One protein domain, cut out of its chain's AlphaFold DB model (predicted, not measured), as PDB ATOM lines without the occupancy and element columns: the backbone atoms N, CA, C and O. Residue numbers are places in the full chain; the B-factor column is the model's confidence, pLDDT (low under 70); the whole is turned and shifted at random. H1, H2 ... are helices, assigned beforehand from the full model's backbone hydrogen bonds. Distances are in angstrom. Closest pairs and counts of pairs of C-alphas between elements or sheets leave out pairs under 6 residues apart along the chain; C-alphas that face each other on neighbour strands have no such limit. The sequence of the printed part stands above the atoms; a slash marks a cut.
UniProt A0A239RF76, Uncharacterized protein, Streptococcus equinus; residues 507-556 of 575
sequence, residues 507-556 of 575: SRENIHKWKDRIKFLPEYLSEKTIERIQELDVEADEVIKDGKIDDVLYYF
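What this domain is: This is residues 507 to 556 of the 575 residues of an uncharacterized protein of Streptococcus equinus (UniProt A0A239RF76). One long helix, H2, makes the length of a rod, and a much shorter helix, H1, folds back along its middle part as a lopsided helical hairpin. Residues 549 to 556 of H2 stick out past H1 at one end, and residues 523 to 529 stand free at the other. The printed part has 50 residues with two named helices, H1 then H2, and no named strand; the class is all helix. It is loose, with a radius of gyration of the C-alphas of 13.6 A, and spans 46 by 16 by 12 A.

Where its parts are: H2, residues 527 to 556, measures 43.4 A from C-alpha 527 at (-32.383, 52.862, 3.807) to C-alpha 556 at (-30.730, 10.467, -5.362). H1, residues 508 to 518, measures 15.4 A and begins with C-alpha 508 at (-27.662, 26.466, 5.750).

How they stand to each other: H2 touches H1 with residues 533 to 547 alone; the closest C-alphas, those of Ala 540 and Ile 511, are 6.3 A apart. The two run opposite ways at a shallow tilt of 28 degrees, a helical hairpin. In H1 and H2 every O i to N i+4 pair is within hydrogen-bond range.

The domain as a whole: The two C-alphas farthest apart, those of Tyr 524 and Phe 556, are 46.6 A apart. The link from H1 to H2, 8 residues, is short but not tight. The printed part has no cut, and no printed residue is under 70 in pLDDT.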
ATOM      1  N   SER A 507     -23.217  28.344   5.356       81.19
ATOM      2  CA  SER A 507     -23.873  27.099   5.755       81.19
ATOM      3  C   SER A 507     -25.371  27.335   5.956       81.19
ATOM      4  O   SER A 507     -25.806  28.395   6.410       81.19
ATOM      5  N   ARG A 508     -26.198  26.328   5.650       77.62
ATOM      6  CA  ARG A 508     -27.662  26.466   5.750       77.62
ATOM      7  C   ARG A 508     -28.134  26.795   7.161       77.62
ATOM      8  O   ARG A 508     -29.087  27.547   7.325       77.62
ATOM      9  N   GLU A 509     -27.460  26.255   8.176       80.69
ATOM     10  CA  GLU A 509     -27.758  26.566   9.573       80.69
ATOM     11  C   GLU A 509     -27.517  28.053   9.879       80.69
ATOM     12  O   GLU A 509     -28.369  28.695  10.493       80.69
ATOM     13  N   ASN A 510     -26.404  28.619   9.403       82.38
ATOM     14  CA  ASN A 510     -26.097  30.036   9.590       82.38
ATOM     15  C   ASN A 510     -27.033  30.942   8.787       82.38
ATOM     16  O   ASN A 510     -27.447  31.976   9.304       82.38
ATOM     17  N   ILE A 511     -27.444  30.532   7.587       85.62
ATOM     18  CA  ILE A 511     -28.409  31.285   6.775       85.62
ATOM     19  C   ILE A 511     -29.797  31.302   7.425       85.62
ATOM     20  O   ILE A 511     -30.421  32.358   7.500       85.62
ATOM     21  N   HIS A 512     -30.282  30.171   7.948       83.62
ATOM     22  CA  HIS A 512     -31.556  30.142   8.678       83.62
ATOM     23  C   HIS A 512     -31.501  31.003   9.946       83.62
ATOM     24  O   HIS A 512     -32.396  31.815  10.169       83.62
ATOM     25  N   LYS A 513     -30.415  30.900  10.727       84.12
ATOM     26  CA  LYS A 513     -30.183  31.764  11.897       84.12
ATOM     27  C   LYS A 513     -30.116  33.245  11.525       84.12
ATOM     28  O   LYS A 513     -30.584  34.081  12.291       84.12
ATOM     29  N   TRP A 514     -29.528  33.576  10.379       88.31
ATOM     30  CA  TRP A 514     -29.456  34.943   9.871       88.31
ATOM     31  C   TRP A 514     -30.840  35.466   9.458       88.31
ATOM     32  O   TRP A 514     -31.241  36.525   9.937       88.31
ATOM     33  N   LYS A 515     -31.622  34.685   8.693       84.06
ATOM     34  CA  LYS A 515     -33.015  35.013   8.326       84.06
ATOM     35  C   LYS A 515     -33.910  35.253   9.548       84.06
ATOM     36  O   LYS A 515     -34.731  36.166   9.536       84.06
ATOM     37  N   ASP A 516     -33.725  34.486  10.622       83.56
ATOM     38  CA  ASP A 516     -34.464  34.703  11.872       83.56
ATOM     39  C   ASP A 516     -34.106  36.040  12.549       83.56
ATOM     40  O   ASP A 516     -34.983  36.688  13.120       83.56
ATOM     41  N   ARG A 517     -32.842  36.487  12.464       82.94
ATOM     42  CA  ARG A 517     -32.383  37.765  13.048       82.94
ATOM     43  C   ARG A 517     -32.878  38.987  12.283       82.94
ATOM     44  O   ARG A 517     -33.183  39.996  12.908       82.94
ATOM     45  N   ILE A 518     -32.981  38.903  10.957       85.56
ATOM     46  CA  ILE A 518     -33.422  40.029  10.113       85.56
ATOM     47  C   ILE A 518     -34.948  40.150   9.996       85.56
ATOM     48  O   ILE A 518     -35.448  41.089   9.384       85.56
ATOM     49  N   LYS A 519     -35.708  39.225  10.598       82.69
ATOM     50  CA  LYS A 519     -37.178  39.210  10.554       82.69
ATOM     51  C   LYS A 519     -37.816  40.494  11.098       82.69
ATOM     52  O   LYS A 519     -38.888  40.884  10.641       82.69
ATOM     53  N   PHE A 520     -37.172  41.124  12.077       83.31
ATOM     54  CA  PHE A 520     -37.580  42.407  12.637       83.31
ATOM     55  C   PHE A 520     -36.398  43.367  12.558       83.31
ATOM     56  O   PHE A 520     -35.460  43.273  13.351       83.31
ATOM     57  N   LEU A 521     -36.434  44.259  11.572       87.50
ATOM     58  CA  LEU A 521     -35.388  45.254  11.379       87.50
ATOM     59  C   LEU A 521     -35.573  46.410  12.368       87.50
ATOM     60  O   LEU A 521     -36.684  46.933  12.478       87.50
ATOM     61  N   PRO A 522     -34.516  46.819  13.086       89.88
ATOM     62  CA  PRO A 522     -34.571  48.023  13.899       89.88
ATOM     63  C   PRO A 522     -34.834  49.276  13.054       89.88
ATOM     64  O   PRO A 522     -34.272  49.432  11.972       89.88
ATOM     65  N   GLU A 523     -35.633  50.204  13.579       89.88
ATOM     66  CA  GLU A 523     -35.997  51.446  12.873       89.88
ATOM     67  C   GLU A 523     -34.853  52.470  12.774       89.88
ATOM     68  O   GLU A 523     -34.960  53.466  12.058       89.88
ATOM     69  N   TYR A 524     -33.744  52.252  13.487       90.44
ATOM     70  CA  TYR A 524     -32.550  53.093  13.383       90.44
ATOM     71  C   TYR A 524     -31.670  52.760  12.166       90.44
ATOM     72  O   TYR A 524     -30.674  53.442  11.940       90.44
ATOM     73  N   LEU A 525     -31.985  51.718  11.389       90.00
ATOM     74  CA  LEU A 525     -31.209  51.369  10.197       90.00
ATOM     75  C   LEU A 525     -31.488  52.343   9.045       90.00
ATOM     76  O   LEU A 525     -32.637  52.683   8.770       90.00
ATOM     77  N   SER A 526     -30.437  52.766   8.343       89.81
ATOM     78  CA  SER A 526     -30.564  53.560   7.120       89.81
ATOM     79  C   SER A 526     -31.190  52.761   5.972       89.81
ATOM     80  O   SER A 526     -31.044  51.537   5.886       89.81
ATOM     81  N   GLU A 527     -31.825  53.465   5.029       87.25
ATOM     82  CA  GLU A 527     -32.383  52.862   3.807       87.25
ATOM     83  C   GLU A 527     -31.325  52.064   3.036       87.25
ATOM     84  O   GLU A 527     -31.579  50.938   2.618       87.25
ATOM     85  N   LYS A 528     -30.097  52.587   2.954       87.81
ATOM     86  CA  LYS A 528     -28.965  51.914   2.308       87.81
ATOM     87  C   LYS A 528     -28.642  50.558   2.947       87.81
ATOM     88  O   LYS A 528     -28.335  49.595   2.246       87.81
ATOM     89  N   THR A 529     -28.681  50.471   4.276       89.25
ATOM     90  CA  THR A 529     -28.447  49.204   4.983       89.25
ATOM     91  C   THR A 529     -29.615  48.243   4.785       89.25
ATOM     92  O   THR A 529     -29.387  47.053   4.575       89.25
ATOM     93  N   ILE A 530     -30.853  48.746   4.763       88.50
ATOM     94  CA  ILE A 530     -32.050  47.944   4.470       88.50
ATOM     95  C   ILE A 530     -31.982  47.346   3.057       88.50
ATOM     96  O   ILE A 530     -32.205  46.146   2.898       88.50
ATOM     97  N   GLU A 531     -31.609  48.131   2.046       87.69
ATOM     98  CA  GLU A 531     -31.398  47.648   0.672       87.69
ATOM     99  C   GLU A 531     -30.335  46.546   0.625       87.69
ATOM    100  O   GLU A 531     -30.540  45.491   0.023       87.69
ATOM    101  N   ARG A 532     -29.217  46.733   1.336       87.75
ATOM    102  CA  ARG A 532     -28.150  45.731   1.384       87.75
ATOM    103  C   ARG A 532     -28.590  44.425   2.052       87.75
ATOM    104  O   ARG A 532     -28.145  43.353   1.644       87.75
ATOM    105  N   ILE A 533     -29.454  44.496   3.065       88.88
ATOM    106  CA  ILE A 533     -30.061  43.308   3.683       88.88
ATOM    107  C   ILE A 533     -30.947  42.580   2.671       88.88
ATOM    108  O   ILE A 533     -30.874  41.359   2.595       88.88
ATOM    109  N   GLN A 534     -31.737  43.303   1.873       86.50
ATOM    110  CA  GLN A 534     -32.589  42.702   0.841       86.50
ATOM    111  C   GLN A 534     -31.765  41.989  -0.240       86.50
ATOM    112  O   GLN A 534     -32.116  40.882  -0.639       86.50
ATOM    113  N   GLU A 535     -30.640  42.567  -0.671       87.19
ATOM    114  CA  GLU A 535     -29.712  41.904  -1.600       87.19
ATOM    115  C   GLU A 535     -29.156  40.594  -1.019       87.19
ATOM    116  O   GLU A 535     -29.148  39.563  -1.696       87.19
ATOM    117  N   LEU A 536     -28.726  40.615   0.247       86.25
ATOM    118  CA  LEU A 536     -28.248  39.418   0.943       86.25
ATOM    119  C   LEU A 536     -29.366  38.397   1.185       86.25
ATOM    120  O   LEU A 536     -29.084  37.204   1.236       86.25
ATOM    121  N   ASP A 537     -30.618  38.833   1.329       86.94
ATOM    122  CA  ASP A 537     -31.768  37.943   1.497       86.94
ATOM    123  C   ASP A 537     -32.078  37.174   0.208       86.94
ATOM    124  O   ASP A 537     -32.335  35.969   0.256       86.94
ATOM    125  N   VAL A 538     -31.941  37.834  -0.949       86.31
ATOM    126  CA  VAL A 538     -32.000  37.178  -2.265       86.31
ATOM    127  C   VAL A 538     -30.871  36.155  -2.404       86.31
ATOM    128  O   VAL A 538     -31.126  35.009  -2.775       86.31
ATOM    129  N   GLU A 539     -29.637  36.522  -2.046       84.62
ATOM    130  CA  GLU A 539     -28.492  35.601  -2.066       84.62
ATOM    131  C   GLU A 539     -28.697  34.411  -1.105       84.62
ATOM    132  O   GLU A 539     -28.410  33.261  -1.442       84.62
ATOM    133  N   ALA A 540     -29.244  34.655   0.087       85.25
ATOM    134  CA  ALA A 540     -29.590  33.618   1.053       85.25
ATOM    135  C   ALA A 540     -30.649  32.647   0.509       85.25
ATOM    136  O   ALA A 540     -30.534  31.435   0.711       85.25
ATOM    137  N   ASP A 541     -31.668  33.157  -0.187       85.44
ATOM    138  CA  ASP A 541     -32.692  32.336  -0.834       85.44
ATOM    139  C   ASP A 541     -32.123  31.479  -1.965       85.44
ATOM    140  O   ASP A 541     -32.518  30.317  -2.099       85.44
ATOM    141  N   GLU A 542     -31.166  32.004  -2.735       84.00
ATOM    142  CA  GLU A 542     -30.438  31.230  -3.745       84.00
ATOM    143  C   GLU A 542     -29.655  30.081  -3.106       84.00
ATOM    144  O   GLU A 542     -29.822  28.934  -3.517       84.00
ATOM    145  N   VAL A 543     -28.902  30.332  -2.031       81.94
ATOM    146  CA  VAL A 543     -28.158  29.269  -1.333       81.94
ATOM    147  C   VAL A 543     -29.098  28.220  -0.718       81.94
ATOM    148  O   VAL A 543     -28.807  27.021  -0.757       81.94
ATOM    149  N   ILE A 544     -30.251  28.624  -0.170       82.88
ATOM    150  CA  ILE A 544     -31.266  27.675   0.323       82.88
ATOM    151  C   ILE A 544     -31.846  26.854  -0.835       82.88
ATOM    152  O   ILE A 544     -32.080  25.652  -0.676       82.88
ATOM    153  N   LYS A 545     -32.118  27.483  -1.980       83.94
ATOM    154  CA  LYS A 545     -32.669  26.824  -3.169       83.94
ATOM    155  C   LYS A 545     -31.687  25.807  -3.743       83.94
ATOM    156  O   LYS A 545     -32.087  24.661  -3.939       83.94
ATOM    157  N   ASP A 546     -30.436  26.199  -3.950       79.88
ATOM    158  CA  ASP A 546     -29.373  25.315  -4.431       79.88
ATOM    159  C   ASP A 546     -29.149  24.175  -3.445       79.88
ATOM    160  O   ASP A 546     -29.150  23.010  -3.828       79.88
ATOM    161  N   GLY A 547     -29.140  24.479  -2.146       77.62
ATOM    162  CA  GLY A 547     -29.100  23.466  -1.106       77.62
ATOM    163  C   GLY A 547     -30.242  22.442  -1.196       77.62
ATOM    164  O   GLY A 547     -30.012  21.239  -1.113       77.62
ATOM    165  N   LYS A 548     -31.487  22.879  -1.404       79.44
ATOM    166  CA  LYS A 548     -32.614  21.946  -1.579       79.44
ATOM    167  C   LYS A 548     -32.425  21.040  -2.799       79.44
ATOM    168  O   LYS A 548     -32.807  19.875  -2.737       79.44
ATOM    169  N   ILE A 549     -31.851  21.556  -3.885       78.56
ATOM    170  CA  ILE A 549     -31.550  20.772  -5.090       78.56
ATOM    171  C   ILE A 549     -30.417  19.780  -4.802       78.56
ATOM    172  O   ILE A 549     -30.558  18.599  -5.112       78.56
ATOM    173  N   ASP A 550     -29.351  20.226  -4.144       77.62
ATOM    174  CA  ASP A 550     -28.218  19.390  -3.752       77.62
ATOM    175  C   ASP A 550     -28.626  18.268  -2.797       77.62
ATOM    176  O   ASP A 550     -28.121  17.158  -2.922       77.62
ATOM    177  N   ASP A 551     -29.576  18.496  -1.884       76.75
ATOM    178  CA  ASP A 551     -30.125  17.428  -1.041       76.75
ATOM    179  C   ASP A 551     -30.836  16.371  -1.880       76.75
ATOM    180  O   ASP A 551     -30.621  15.174  -1.687       76.75
ATOM    181  N   VAL A 552     -31.677  16.805  -2.823       78.50
ATOM    182  CA  VAL A 552     -32.371  15.895  -3.739       78.50
ATOM    183  C   VAL A 552     -31.349  15.093  -4.538       78.50
ATOM    184  O   VAL A 552     -31.483  13.874  -4.619       78.50
ATOM    185  N   LEU A 553     -30.306  15.740  -5.061       77.44
ATOM    186  CA  LEU A 553     -29.222  15.081  -5.789       77.44
ATOM    187  C   LEU A 553     -28.429  14.120  -4.899       77.44
ATOM    188  O   LEU A 553     -28.196  12.986  -5.301       77.44
ATOM    189  N   TYR A 554     -28.077  14.513  -3.679       79.75
ATOM    190  CA  TYR A 554     -27.338  13.689  -2.723       79.75
ATOM    191  C   TYR A 554     -28.115  12.431  -2.325       79.75
ATOM    192  O   TYR A 554     -27.574  11.320  -2.330       79.75
ATOM    193  N   TYR A 555     -29.397  12.584  -1.987       78.62
ATOM    194  CA  TYR A 555     -30.252  11.442  -1.682       78.62
ATOM    195  C   TYR A 555     -30.474  10.580  -2.920       78.62
ATOM    196  O   TYR A 555     -30.440   9.359  -2.800       78.62
ATOM    197  N   PHE A 556     -30.624  11.187  -4.099       80.44
ATOM    198  CA  PHE A 556     -30.730  10.467  -5.362       80.44
ATOM    199  C   PHE A 556     -29.458   9.675  -5.688       80.44
ATOM    200  O   PHE A 556     -29.548   8.526  -6.106       80.44
TER     201      PHE A 556